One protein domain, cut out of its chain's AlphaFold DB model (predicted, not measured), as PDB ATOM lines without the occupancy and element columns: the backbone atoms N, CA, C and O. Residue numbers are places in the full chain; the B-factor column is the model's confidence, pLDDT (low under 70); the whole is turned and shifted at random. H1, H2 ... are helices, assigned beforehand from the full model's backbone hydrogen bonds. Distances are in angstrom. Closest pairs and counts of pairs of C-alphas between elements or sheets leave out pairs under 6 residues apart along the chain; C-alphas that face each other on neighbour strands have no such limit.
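What this domain is: This is residues 2 to 103 of the 243 residues of an uncharacterized protein of Amphibalanus amphitrite (UniProt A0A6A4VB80). Three helices, H1, H2 and H4, make a thin up-and-down bundle, each running against the one before it; residues 89 to 103, with H5, stick out at one end and residues 51 to 64 at the other. The printed part has 102 residues, with five named helices, H1 to H5, and no named strand: all helix. It is only just loose, close to extended, with a radius of gyration of the C-alphas of 18.9 A, a rod spanning 63 by 27 by 17 A.

Where its parts are: H1 is residues 2 to 11, from C-alpha 2 at (72.479, -58.526, 5.043). H2 is residues 26 to 44, 26.9 A long; H3 is residues 48 to 54. H4, residues 62 to 86, measures 36.2 A. H5, residues 90 to 102, ends at (72.860, -99.976, 3.537).

How they stand to each other: H1 and H2, a helical hairpin, touch at a shallow tilt of 23 degrees; their closest C-alphas, of Ile 6 and Ile 32, are 7.3 A apart. H1 touches H4, the same way at 12 degrees, closest at C-alphas 11 and 83, 7.0 A. H2 and H4 are close but not clearly touching. H3 touches no helix. H4 and H5 meet only through their link. Every O i to N i+4 pair is within hydrogen-bond range in H1, H2, H3 and H5, and 20 of 21 in H4.

The domain as a whole: The printed part has no cut. The H1 to H2 link is long, 14 residues. pLDDT is under 70 in residues 2 to 22 and 87 to 93.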
ATOM      1  N   ASN A   2      71.664 -58.092   6.195       50.94
ATOM      2  CA  ASN A   2      72.479 -58.526   5.043       50.94
ATOM      3  C   ASN A   2      73.484 -59.663   5.332       50.94
ATOM      4  O   ASN A   2      73.604 -60.573   4.521       50.94
ATOM      5  N   LEU A   3      74.142 -59.688   6.500       56.66
ATOM      6  CA  LEU A   3      75.107 -60.753   6.845       56.66
ATOM      7  C   LEU A   3      74.478 -62.151   6.953       56.66
ATOM      8  O   LEU A   3      75.099 -63.135   6.562       56.66
ATOM      9  N   VAL A   4      73.231 -62.236   7.423       61.41
ATOM     10  CA  VAL A   4      72.513 -63.513   7.564       61.41
ATOM     11  C   VAL A   4      72.121 -64.073   6.193       61.41
ATOM     12  O   VAL A   4      72.218 -65.276   5.966       61.41
ATOM     13  N   LEU A   5      71.748 -63.206   5.246       61.91
ATOM     14  CA  LEU A   5      71.412 -63.613   3.877       61.91
ATOM     15  C   LEU A   5      72.643 -64.094   3.098       61.91
ATOM     16  O   LEU A   5      72.564 -65.103   2.399       61.91
ATOM     17  N   ILE A   6      73.788 -63.425   3.266       65.12
ATOM     18  CA  ILE A   6      75.056 -63.841   2.645       65.12
ATOM     19  C   ILE A   6      75.515 -65.175   3.233       65.12
ATOM     20  O   ILE A   6      75.872 -66.076   2.480       65.12
ATOM     21  N   GLY A   7      75.438 -65.332   4.561       62.44
ATOM     22  CA  GLY A   7      75.718 -66.604   5.227       62.44
ATOM     23  C   GLY A   7      74.861 -67.734   4.658       62.44
ATOM     24  O   GLY A   7      75.400 -68.755   4.254       62.44
ATOM     25  N   SER A   8      73.556 -67.498   4.502       62.47
ATOM     26  CA  SER A   8      72.605 -68.477   3.955       62.47
ATOM     27  C   SER A   8      72.927 -68.898   2.515       62.47
ATOM     28  O   SER A   8      72.788 -70.063   2.163       62.47
ATOM     29  N   TRP A   9      73.366 -67.971   1.659       62.88
ATOM     30  CA  TRP A   9      73.748 -68.280   0.272       62.88
ATOM     31  C   TRP A   9      75.026 -69.112   0.173       62.88
ATOM     32  O   TRP A   9      75.153 -69.965  -0.707       62.88
ATOM     33  N   VAL A  10      75.976 -68.860   1.071       62.50
ATOM     34  CA  VAL A  10      77.240 -69.600   1.127       62.50
ATOM     35  C   VAL A  10      77.030 -71.001   1.700       62.50
ATOM     36  O   VAL A  10      77.665 -71.944   1.232       62.50
ATOM     37  N   THR A  11      76.110 -71.165   2.651       62.53
ATOM     38  CA  THR A  11      75.786 -72.467   3.255       62.53
ATOM     39  C   THR A  11      74.931 -73.343   2.326       62.53
ATOM     40  O   THR A  11      75.164 -74.542   2.207       62.53
ATOM     41  N   PHE A  12      74.005 -72.760   1.551       60.16
ATOM     42  CA  PHE A  12      73.064 -73.530   0.717       60.16
ATOM     43  C   PHE A  12      73.543 -73.977  -0.668       60.16
ATOM     44  O   PHE A  12      72.754 -74.568  -1.408       60.16
ATOM     45  N   SER A  13      74.803 -73.766  -1.052       58.25
ATOM     46  CA  SER A  13      75.364 -74.516  -2.185       58.25
ATOM     47  C   SER A  13      76.225 -75.652  -1.642       58.25
ATOM     48  O   SER A  13      77.447 -75.509  -1.535       58.25
ATOM     49  N   PRO A  14      75.613 -76.805  -1.312       56.09
ATOM     50  CA  PRO A  14      76.375 -77.993  -1.001       56.09
ATOM     51  C   PRO A  14      77.277 -78.298  -2.197       56.09
ATOM     52  O   PRO A  14      76.820 -78.538  -3.320       56.09
ATOM     53  N   GLY A  15      78.586 -78.248  -1.954       52.84
ATOM     54  CA  GLY A  15      79.581 -78.815  -2.849       52.84
ATOM     55  C   GLY A  15      79.380 -80.324  -2.865       52.84
ATOM     56  O   GLY A  15      79.981 -81.041  -2.077       52.84
ATOM     57  N   GLY A  16      78.462 -80.800  -3.708       51.44
ATOM     58  CA  GLY A  16      78.327 -82.224  -3.986       51.44
ATOM     59  C   GLY A  16      79.608 -82.775  -4.629       51.44
ATOM     60  O   GLY A  16      80.431 -81.992  -5.106       51.44
ATOM     61  N   PRO A  17      79.756 -84.106  -4.741       66.25
ATOM     62  CA  PRO A  17      80.960 -84.763  -5.278       66.25
ATOM     63  C   PRO A  17      81.347 -84.332  -6.708       66.25
ATOM     64  O   PRO A  17      82.444 -84.629  -7.163       66.25
ATOM     65  N   TYR A  18      80.463 -83.610  -7.407       53.66
ATOM     66  CA  TYR A  18      80.658 -83.090  -8.762       53.66
ATOM     67  C   TYR A  18      80.918 -81.575  -8.838       53.66
ATOM     68  O   TYR A  18      81.136 -81.053  -9.931       53.66
ATOM     69  N   ARG A  19      80.875 -80.833  -7.722       65.50
ATOM     70  CA  ARG A  19      81.120 -79.382  -7.714       65.50
ATOM     71  C   ARG A  19      82.429 -79.055  -7.020       65.50
ATOM     72  O   ARG A  19      82.681 -79.486  -5.900       65.50
ATOM     73  N   ARG A  20      83.239 -78.227  -7.687       66.50
ATOM     74  CA  ARG A  20      84.444 -77.661  -7.084       66.50
ATOM     75  C   ARG A  20      84.055 -76.838  -5.854       66.50
ATOM     76  O   ARG A  20      83.032 -76.148  -5.882       66.50
ATOM     77  N   PRO A  21      84.855 -76.905  -4.787       69.81
ATOM     78  CA  PRO A  21      84.557 -76.206  -3.552       69.81
ATOM     79  C   PRO A  21      84.472 -74.696  -3.791       69.81
ATOM     80  O   PRO A  21      85.118 -74.147  -4.688       69.81
ATOM     81  N   PHE A  22      83.667 -74.023  -2.976       68.62
ATOM     82  CA  PHE A  22      83.337 -72.604  -3.126       68.62
ATOM     83  C   PHE A  22      84.552 -71.675  -3.274       68.62
ATOM     84  O   PHE A  22      84.497 -70.718  -4.044       68.62
ATOM     85  N   TYR A  23      85.671 -71.987  -2.612       72.56
ATOM     86  CA  TYR A  23      86.908 -71.202  -2.689       72.56
ATOM     87  C   TYR A  23      87.571 -71.205  -4.074       72.56
ATOM     88  O   TYR A  23      88.394 -70.343  -4.371       72.56
ATOM     89  N   THR A  24      87.204 -72.142  -4.951       80.44
ATOM     90  CA  THR A  24      87.730 -72.195  -6.324       80.44
ATOM     91  C   THR A  24      87.105 -71.117  -7.210       80.44
ATOM     92  O   THR A  24      87.674 -70.738  -8.233       80.44
ATOM     93  N   ASN A  25      85.936 -70.601  -6.821       82.56
ATOM     94  CA  ASN A  25      85.200 -69.605  -7.581       82.56
ATOM     95  C   ASN A  25      85.585 -68.193  -7.106       82.56
ATOM     96  O   ASN A  25      84.923 -67.585  -6.264       82.56
ATOM     97  N   ARG A  26      86.688 -67.667  -7.658       84.88
ATOM     98  CA  ARG A  26      87.222 -66.327  -7.348       84.88
ATOM     99  C   ARG A  26      86.182 -65.193  -7.360       84.88
ATOM    100  O   ARG A  26      86.191 -64.430  -6.398       84.88
ATOM    101  N   PRO A  27      85.286 -65.051  -8.363       85.06
ATOM    102  CA  PRO A  27      84.327 -63.940  -8.369       85.06
ATOM    103  C   PRO A  27      83.370 -63.994  -7.176       85.06
ATOM    104  O   PRO A  27      82.996 -62.963  -6.628       85.06
ATOM    105  N   LEU A  28      83.023 -65.199  -6.731       74.69
ATOM    106  CA  LEU A  28      82.141 -65.393  -5.593       74.69
ATOM    107  C   LEU A  28      82.838 -65.017  -4.281       74.69
ATOM    108  O   LEU A  28      82.256 -64.330  -3.446       74.69
ATOM    109  N   LEU A  29      84.109 -65.394  -4.133       78.94
ATOM    110  CA  LEU A  29      84.928 -65.020  -2.977       78.94
ATOM    111  C   LEU A  29      85.083 -63.491  -2.880       78.94
ATOM    112  O   LEU A  29      84.915 -62.917  -1.807       78.94
ATOM    113  N   VAL A  30      85.309 -62.824  -4.016       85.94
ATOM    114  CA  VAL A  30      85.354 -61.356  -4.096       85.94
ATOM    115  C   VAL A  30      84.016 -60.736  -3.697       85.94
ATOM    116  O   VAL A  30      84.006 -59.765  -2.950       85.94
ATOM    117  N   LEU A  31      82.887 -61.304  -4.132       83.62
ATOM    118  CA  LEU A  31      81.559 -60.789  -3.789       83.62
ATOM    119  C   LEU A  31      81.271 -60.889  -2.283       83.62
ATOM    120  O   LEU A  31      80.761 -59.943  -1.689       83.62
ATOM    121  N   ILE A  32      81.645 -62.008  -1.653       79.88
ATOM    122  CA  ILE A  32      81.532 -62.182  -0.197       79.88
ATOM    123  C   ILE A  32      82.420 -61.169   0.527       79.88
ATOM    124  O   ILE A  32      81.967 -60.517   1.466       79.88
ATOM    125  N   ALA A  33      83.671 -61.013   0.086       82.62
ATOM    126  CA  ALA A  33      84.601 -60.059   0.678       82.62
ATOM    127  C   ALA A  33      84.075 -58.621   0.560       82.62
ATOM    128  O   ALA A  33      84.064 -57.888   1.546       82.62
ATOM    129  N   LEU A  34      83.566 -58.240  -0.614       86.94
ATOM    130  CA  LEU A  34      82.948 -56.938  -0.841       86.94
ATOM    131  C   LEU A  34      81.764 -56.729   0.103       86.94
ATOM    132  O   LEU A  34      81.665 -55.689   0.738       86.94
ATOM    133  N   ALA A  35      80.903 -57.733   0.256       81.94
ATOM    134  CA  ALA A  35      79.739 -57.633   1.121       81.94
ATOM    135  C   ALA A  35      80.111 -57.510   2.611       81.94
ATOM    136  O   ALA A  35      79.473 -56.741   3.337       81.94
ATOM    137  N   LEU A  36      81.167 -58.199   3.064       81.06
ATOM    138  CA  LEU A  36      81.734 -58.028   4.408       81.06
ATOM    139  C   LEU A  36      82.280 -56.610   4.606       81.06
ATOM    140  O   LEU A  36      81.966 -55.967   5.607       81.06
ATOM    141  N   VAL A  37      83.036 -56.099   3.631       86.62
ATOM    142  CA  VAL A  37      83.590 -54.739   3.661       86.62
ATOM    143  C   VAL A  37      82.478 -53.697   3.661       86.62
ATOM    144  O   VAL A  37      82.504 -52.796   4.490       86.62
ATOM    145  N   THR A  38      81.467 -53.822   2.800       85.12
ATOM    146  CA  THR A  38      80.320 -52.906   2.761       85.12
ATOM    147  C   THR A  38      79.529 -52.959   4.066       85.12
ATOM    148  O   THR A  38      79.122 -51.916   4.571       85.12
ATOM    149  N   CYS A  39      79.341 -54.140   4.659       81.00
ATOM    150  CA  CYS A  39      78.657 -54.253   5.944       81.00
ATOM    151  C   CYS A  39      79.454 -53.593   7.078       81.00
ATOM    152  O   CYS A  39      78.874 -52.867   7.884       81.00
ATOM    153  N   GLY A  40      80.772 -53.809   7.122       82.00
ATOM    154  CA  GLY A  40      81.655 -53.126   8.065       82.00
ATOM    155  C   GLY A  40      81.633 -51.613   7.851       82.00
ATOM    156  O   GLY A  40      81.436 -50.855   8.794       82.00
ATOM    157  N   PHE A  41      81.730 -51.168   6.599       85.81
ATOM    158  CA  PHE A  41      81.681 -49.757   6.233       85.81
ATOM    159  C   PHE A  41      80.390 -49.088   6.713       85.81
ATOM    160  O   PHE A  41      80.451 -48.055   7.369       85.81
ATOM    161  N   VAL A  42      79.228 -49.705   6.474       83.00
ATOM    162  CA  VAL A  42      77.935 -49.177   6.938       83.00
ATOM    163  C   VAL A  42      77.859 -49.108   8.468       83.00
ATOM    164  O   VAL A  42      77.259 -48.174   8.987       83.00
ATOM    165  N   MET A  43      78.479 -50.046   9.195       78.38
ATOM    166  CA  MET A  43      78.514 -50.003  10.663       78.38
ATOM    167  C   MET A  43      79.424 -48.900  11.222       78.38
ATOM    168  O   MET A  43      79.104 -48.328  12.262       78.38
ATOM    169  N   PHE A  44      80.544 -48.596  10.563       79.94
ATOM    170  CA  PHE A  44      81.512 -47.606  11.056       79.94
ATOM    171  C   PHE A  44      81.275 -46.184  10.525       79.94
ATOM    172  O   PHE A  44      81.768 -45.220  11.116       79.94
ATOM    173  N   TYR A  45      80.528 -46.017   9.431       82.88
ATOM    174  CA  TYR A  45      80.327 -44.711   8.809       82.88
ATOM    175  C   TYR A  45      79.327 -43.837   9.587       82.88
ATOM    176  O   TYR A  45      78.112 -43.934   9.422       82.88
ATOM    177  N   ARG A  46      79.850 -42.928  10.422       71.50
ATOM    178  CA  ARG A  46      79.084 -41.945  11.221       71.50
ATOM    179  C   ARG A  46      78.827 -40.634  10.465       71.50
ATOM    180  O   ARG A  46      79.187 -39.556  10.929       71.50
ATOM    181  N   GLY A  47      78.214 -40.715   9.287       81.94
ATOM    182  CA  GLY A  47      77.789 -39.529   8.538       81.94
ATOM    183  C   GLY A  47      76.375 -39.085   8.922       81.94
ATOM    184  O   GLY A  47      75.448 -39.883   8.808       81.94
ATOM    185  N   ALA A  48      76.180 -37.814   9.292       78.31
ATOM    186  CA  ALA A  48      74.853 -37.259   9.612       78.31
ATOM    187  C   ALA A  48      73.844 -37.398   8.449       78.31
ATOM    188  O   ALA A  48      72.666 -37.679   8.655       78.31
ATOM    189  N   ALA A  49      74.322 -37.282   7.206       82.88
ATOM    190  CA  ALA A  49      73.505 -37.520   6.016       82.88
ATOM    191  C   ALA A  49      73.076 -38.994   5.882       82.88
ATOM    192  O   ALA A  49      71.970 -39.294   5.441       82.88
ATOM    193  N   TRP A  50      73.943 -39.919   6.300       80.38
ATOM    194  CA  TRP A  50      73.699 -41.357   6.203       80.38
ATOM    195  C   TRP A  50      72.670 -41.824   7.234       80.38
ATOM    196  O   TRP A  50      71.789 -42.622   6.918       80.38
ATOM    197  N   THR A  51      72.721 -41.261   8.443       78.69
ATOM    198  CA  THR A  51      71.735 -41.529   9.498       78.69
ATOM    199  C   THR A  51      70.332 -41.078   9.107       78.69
ATOM    200  O   THR A  51      69.374 -41.808   9.348       78.69
ATOM    201  N   SER A  52      70.202 -39.926   8.440       82.88
ATOM    202  CA  SER A  52      68.908 -39.454   7.930       82.88
ATOM    203  C   SER A  52      68.365 -40.343   6.813       82.88
ATOM    204  O   SER A  52      67.158 -40.545   6.729       82.88
ATOM    205  N   PHE A  53      69.247 -40.903   5.981       86.75
ATOM    206  CA  PHE A  53      68.853 -41.773   4.875       86.75
ATOM    207  C   PHE A  53      68.388 -43.161   5.347       86.75
ATOM    208  O   PHE A  53      67.422 -43.703   4.822       86.75
ATOM    209  N   LEU A  54      69.061 -43.731   6.352       81.69
ATOM    210  CA  LEU A  54      68.775 -45.076   6.871       81.69
ATOM    211  C   LEU A  54      67.739 -45.114   8.003       81.69
ATOM    212  O   LEU A  54      67.351 -46.210   8.403       81.69
ATOM    213  N   GLN A  55      67.326 -43.958   8.539       83.12
ATOM    214  CA  GLN A  55      66.433 -43.848   9.705       83.12
ATOM    215  C   GLN A  55      66.856 -44.744  10.888       83.12
ATOM    216  O   GLN A  55      66.024 -45.246  11.644       83.12
ATOM    217  N   MET A  56      68.160 -44.975  11.058       74.69
ATOM    218  CA  MET A  56      68.658 -45.784  12.167       74.69
ATOM    219  C   MET A  56      68.586 -44.988  13.469       74.69
ATOM    220  O   MET A  56      69.140 -43.893  13.568       74.69
ATOM    221  N   MET A  57      67.937 -45.567  14.479       76.19
ATOM    222  CA  MET A  57      67.976 -45.051  15.846       76.19
ATOM    223  C   MET A  57      69.409 -45.112  16.372       76.19
ATOM    224  O   MET A  57      70.042 -46.169  16.368       76.19
ATOM    225  N   TYR A  58      69.922 -43.962  16.804       72.62
ATOM    226  CA  TYR A  58      71.292 -43.836  17.275       72.62
ATOM    227  C   TYR A  58      71.368 -44.257  18.746       72.62
ATOM    228  O   TYR A  58      70.755 -43.637  19.613       72.62
ATOM    229  N   ALA A  59      72.138 -45.302  19.044       78.00
ATOM    230  CA  ALA A  59      72.540 -45.585  20.412       78.00
ATOM    231  C   ALA A  59      73.497 -44.474  20.895       78.00
ATOM    232  O   ALA A  59      74.444 -44.141  20.176       78.00
ATOM    233  N   PRO A  60      73.290 -43.900  22.093       79.75
ATOM    234  CA  PRO A  60      74.047 -42.737  22.566       79.75
ATOM    235  C   PRO A  60      75.536 -43.026  22.810       79.75
ATOM    236  O   PRO A  60      76.357 -42.112  22.751       79.75
ATOM    237  N   TYR A  61      75.909 -44.290  23.026       88.25
ATOM    238  CA  TYR A  61      77.277 -44.686  23.358       88.25
ATOM    239  C   TYR A  61      77.962 -45.402  22.193       88.25
ATOM    240  O   TYR A  61      77.439 -46.373  21.645       88.25
ATOM    241  N   ALA A  62      79.175 -44.957  21.850       81.19
ATOM    242  CA  ALA A  62      79.996 -45.572  20.802       81.19
ATOM    243  C   ALA A  62      80.349 -47.041  21.115       81.19
ATOM    244  O   ALA A  62      80.439 -47.870  20.211       81.19
ATOM    245  N   GLU A  63      80.493 -47.369  22.400       87.50
ATOM    246  CA  GLU A  63      80.831 -48.710  22.888       87.50
ATOM    247  C   GLU A  63      79.764 -49.750  22.527       87.50
ATOM    248  O   GLU A  63      80.092 -50.887  22.186       87.50
ATOM    249  N   TYR A  64      78.490 -49.347  22.506       85.50
ATOM    250  CA  TYR A  64      77.384 -50.236  22.155       85.50
ATOM    251  C   TYR A  64      77.524 -50.779  20.727       85.50
ATOM    252  O   TYR A  64      77.313 -51.966  20.485       85.50
ATOM    253  N   TYR A  65      77.957 -49.940  19.783       81.88
ATOM    254  CA  TYR A  65      78.160 -50.359  18.396       81.88
ATOM    255  C   TYR A  65      79.288 -51.376  18.257       81.88
ATOM    256  O   TYR A  65      79.152 -52.317  17.479       81.88
ATOM    257  N   LEU A  66      80.374 -51.226  19.023       84.25
ATOM    258  CA  LEU A  66      81.468 -52.200  19.026       84.25
ATOM    259  C   LEU A  66      80.999 -53.555  19.553       84.25
ATOM    260  O   LEU A  66      81.307 -54.577  18.946       84.25
ATOM    261  N   VAL A  67      80.209 -53.566  20.629       89.44
ATOM    262  CA  VAL A  67      79.647 -54.804  21.188       89.44
ATOM    263  C   VAL A  67      78.700 -55.471  20.192       89.44
ATOM    264  O   VAL A  67      78.821 -56.668  19.945       89.44
ATOM    265  N   VAL A  68      77.800 -54.711  19.560       85.44
ATOM    266  CA  VAL A  68      76.866 -55.249  18.559       85.44
ATOM    267  C   VAL A  68      77.608 -55.755  17.321       85.44
ATOM    268  O   VAL A  68      77.319 -56.849  16.840       85.44
ATOM    269  N   ALA A  69      78.595 -55.010  16.820       82.38
ATOM    270  CA  ALA A  69      79.412 -55.436  15.690       82.38
ATOM    271  C   ALA A  69      80.193 -56.716  16.021       82.38
ATOM    272  O   ALA A  69      80.188 -57.659  15.227       82.38
ATOM    273  N   ALA A  70      80.815 -56.789  17.200       84.88
ATOM    274  CA  ALA A  70      81.513 -57.982  17.664       84.88
ATOM    275  C   ALA A  70      80.557 -59.174  17.795       84.88
ATOM    276  O   ALA A  70      80.874 -60.264  17.326       84.88
ATOM    277  N   PHE A  71      79.361 -58.961  18.347       88.12
ATOM    278  CA  PHE A  71      78.345 -59.999  18.509       88.12
ATOM    279  C   PHE A  71      77.853 -60.546  17.165       88.12
ATOM    280  O   PHE A  71      77.773 -61.757  16.979       88.12
ATOM    281  N   VAL A  72      77.574 -59.670  16.195       83.81
ATOM    282  CA  VAL A  72      77.143 -60.074  14.850       83.81
ATOM    283  C   VAL A  72      78.248 -60.850  14.128       83.81
ATOM    284  O   VAL A  72      77.968 -61.892  13.533       83.81
ATOM    285  N   ASN A  73      79.500 -60.388  14.206       82.44
ATOM    286  CA  ASN A  73      80.637 -61.111  13.630       82.44
ATOM    287  C   ASN A  73      80.851 -62.466  14.316       82.44
ATOM    288  O   ASN A  73      81.060 -63.466  13.634       82.44
ATOM    289  N   PHE A  74      80.740 -62.524  15.644       85.56
ATOM    290  CA  PHE A  74      80.865 -63.756  16.417       85.56
ATOM    291  C   PHE A  74      79.782 -64.774  16.048       85.56
ATOM    292  O   PHE A  74      80.096 -65.929  15.782       85.56
ATOM    293  N   MET A  75      78.521 -64.345  15.951       85.81
ATOM    294  CA  MET A  75      77.411 -65.204  15.524       85.81
ATOM    295  C   MET A  75      77.584 -65.688  14.081       85.81
ATOM    296  O   MET A  75      77.316 -66.852  13.790       85.81
ATOM    297  N   GLY A  76      78.089 -64.831  13.187       81.00
ATOM    298  CA  GLY A  76      78.447 -65.225  11.824       81.00
ATOM    299  C   GLY A  76      79.552 -66.284  11.790       81.00
ATOM    300  O   GLY A  76      79.426 -67.288  11.091       81.00
ATOM    301  N   LEU A  77      80.604 -66.105  12.593       82.00
ATOM    302  CA  LEU A  77      81.708 -67.058  12.701       82.00
ATOM    303  C   LEU A  77      81.244 -68.395  13.289       82.00
ATOM    304  O   LEU A  77      81.611 -69.453  12.787       82.00
ATOM    305  N   LEU A  78      80.407 -68.351  14.326       86.19
ATOM    306  CA  LEU A  78      79.859 -69.537  14.974       86.19
ATOM    307  C   LEU A  78      78.941 -70.310  14.022       86.19
ATOM    308  O   LEU A  78      79.048 -71.528  13.939       86.19
ATOM    309  N   SER A  79      78.117 -69.608  13.238       83.19
ATOM    310  CA  SER A  79      77.322 -70.211  12.163       83.19
ATOM    311  C   SER A  79      78.201 -70.855  11.089       83.19
ATOM    312  O   SER A  79      77.866 -71.932  10.606       83.19
ATOM    313  N   TYR A  80      79.321 -70.228  10.719       77.56
ATOM    314  CA  TYR A  80      80.256 -70.781   9.737       77.56
ATOM    315  C   TYR A  80      80.979 -72.030  10.260       77.56
ATOM    316  O   TYR A  80      81.066 -73.036   9.560       77.56
ATOM    317  N   ILE A  81      81.469 -71.991  11.503       81.12
ATOM    318  CA  ILE A  81      82.106 -73.142  12.153       81.12
ATOM    319  C   ILE A  81      81.095 -74.279  12.298       81.12
ATOM    320  O   ILE A  81      81.421 -75.421  11.985       81.12
ATOM    321  N   TRP A  82      79.870 -73.975  12.732       83.38
ATOM    322  CA  TRP A  82      78.796 -74.955  12.846       83.38
ATOM    323  C   TRP A  82      78.514 -75.631  11.506       83.38
ATOM    324  O   TRP A  82      78.492 -76.855  11.439       83.38
ATOM    325  N   GLU A  83      78.392 -74.863  10.426       75.88
ATOM    326  CA  GLU A  83      78.222 -75.405   9.079       75.88
ATOM    327  C   GLU A  83      79.388 -76.322   8.676       75.88
ATOM    328  O   GLU A  83      79.183 -77.459   8.249       75.88
ATOM    329  N   ALA A  84      80.627 -75.852   8.837       73.81
ATOM    330  CA  ALA A  84      81.815 -76.614   8.467       73.81
ATOM    331  C   ALA A  84      81.929 -77.925   9.266       73.81
ATOM    332  O   ALA A  84      82.299 -78.961   8.718       73.81
ATOM    333  N   TYR A  85      81.566 -77.919  10.550       79.06
ATOM    334  CA  TYR A  85      81.626 -79.114  11.394       79.06
ATOM    335  C   TYR A  85      80.434 -80.056  11.218       79.06
ATOM    336  O   TYR A  85      80.608 -81.274  11.274       79.06
ATOM    337  N   VAL A  86      79.228 -79.527  11.022       75.00
ATOM    338  CA  VAL A  86      77.999 -80.328  10.977       75.00
ATOM    339  C   VAL A  86      77.698 -80.810   9.564       75.00
ATOM    340  O   VAL A  86      77.343 -81.974   9.391       75.00
ATOM    341  N   ILE A  87      77.866 -79.951   8.556       67.81
ATOM    342  CA  ILE A  87      77.533 -80.278   7.163       67.81
ATOM    343  C   ILE A  87      78.730 -80.902   6.447       67.81
ATOM    344  O   ILE A  87      78.579 -81.931   5.790       67.81
ATOM    345  N   GLN A  88      79.922 -80.309   6.579       66.00
ATOM    346  CA  GLN A  88      81.137 -80.825   5.926       66.00
ATOM    347  C   GLN A  88      81.929 -81.813   6.792       66.00
ATOM    348  O   GLN A  88      82.758 -82.558   6.270       66.00
ATOM    349  N   GLY A  89      81.687 -81.836   8.101       66.44
ATOM    350  CA  GLY A  89      82.405 -82.709   9.017       66.44
ATOM    351  C   GLY A  89      81.939 -84.168   9.000       66.44
ATOM    352  O   GLY A  89      81.222 -84.649   8.120       66.44
ATOM    353  N   TYR A  90      82.359 -84.879  10.048       57.00
ATOM    354  CA  TYR A  90      82.304 -86.332  10.239       57.00
ATOM    355  C   TYR A  90      81.020 -87.070   9.790       57.00
ATOM    356  O   TYR A  90      81.157 -88.182   9.271       57.00
ATOM    357  N   PRO A  91      79.785 -86.540   9.942       63.16
ATOM    358  CA  PRO A  91      78.604 -87.268   9.495       63.16
ATOM    359  C   PRO A  91      78.501 -87.375   7.974       63.16
ATOM    360  O   PRO A  91      77.963 -88.369   7.522       63.16
ATOM    361  N   GLY A  92      79.031 -86.451   7.166       63.75
ATOM    362  CA  GLY A  92      78.887 -86.527   5.704       63.75
ATOM    363  C   GLY A  92      79.579 -87.756   5.109       63.75
ATOM    364  O   GLY A  92      78.962 -88.555   4.409       63.75
ATOM    365  N   ILE A  93      80.850 -87.959   5.461       67.31
ATOM    366  CA  ILE A  93      81.653 -89.089   4.971       67.31
ATOM    367  C   ILE A  93      81.168 -90.395   5.609       67.31
ATOM    368  O   ILE A  93      80.975 -91.393   4.919       67.31
ATOM    369  N   LYS A  94      80.899 -90.384   6.921       73.00
ATOM    370  CA  LYS A  94      80.480 -91.588   7.646       73.00
ATOM    371  C   LYS A  94      79.049 -92.004   7.300       73.00
ATOM    372  O   LYS A  94      78.781 -93.194   7.185       73.00
ATOM    373  N   ALA A  95      78.136 -91.054   7.087       72.00
ATOM    374  CA  ALA A  95      76.786 -91.335   6.610       72.00
ATOM    375  C   ALA A  95      76.790 -91.730   5.137       72.00
ATOM    376  O   ALA A  95      76.034 -92.624   4.786       72.00
ATOM    377  N   ALA A  96      77.643 -91.151   4.284       72.88
ATOM    378  CA  ALA A  96      77.800 -91.623   2.909       72.88
ATOM    379  C   ALA A  96      78.314 -93.068   2.872       72.88
ATOM    380  O   ALA A  96      77.769 -93.892   2.140       72.88
ATOM    381  N   GLU A  97      79.296 -93.412   3.711       79.19
ATOM    382  CA  GLU A  97      79.808 -94.777   3.819       79.19
ATOM    383  C   GLU A  97      78.762 -95.737   4.412       79.19
ATOM    384  O   GLU A  97      78.551 -96.831   3.886       79.19
ATOM    385  N   MET A  98      78.037 -95.328   5.460       80.50
ATOM    386  CA  MET A  98      76.936 -96.121   6.016       80.50
ATOM    387  C   MET A  98      75.787 -96.290   5.024       80.50
ATOM    388  O   MET A  98      75.233 -97.383   4.921       80.50
ATOM    389  N   LEU A  99      75.447 -95.247   4.267       81.19
ATOM    390  CA  LEU A  99      74.413 -95.302   3.246       81.19
ATOM    391  C   LEU A  99      74.849 -96.215   2.103       81.19
ATOM    392  O   LEU A  99      74.040 -97.023   1.674       81.19
ATOM    393  N   HIS A 100      76.116 -96.181   1.674       77.06
ATOM    394  CA  HIS A 100      76.659 -97.146   0.711       77.06
ATOM    395  C   HIS A 100      76.568 -98.588   1.217       77.06
ATOM    396  O   HIS A 100      76.194 -99.477   0.457       77.06
ATOM    397  N   ARG A 101      76.843 -98.831   2.506       78.81
ATOM    398  CA  ARG A 101      76.699-100.165   3.115       78.81
ATOM    399  C   ARG A 101      75.235-100.609   3.232       78.81
ATOM    400  O   ARG A 101      74.955-101.796   3.088       78.81
ATOM    401  N   LEU A 102      74.301 -99.685   3.474       81.62
ATOM    402  CA  LEU A 102      72.860 -99.976   3.537       81.62
ATOM    403  C   LEU A 102      72.216-100.124   2.152       81.62
ATOM    404  O   LEU A 102      71.234-100.854   1.999       81.62
ATOM    405  N   ARG A 103      72.737 -99.436   1.130       78.56
ATOM    406  CA  ARG A 103      72.202 -99.463  -0.234       78.56
ATOM    407  C   ARG A 103      72.613-100.768  -0.914       78.56
ATOM    408  O   ARG A 103      73.567-100.843  -1.672       78.56
TER     409      ARG A 103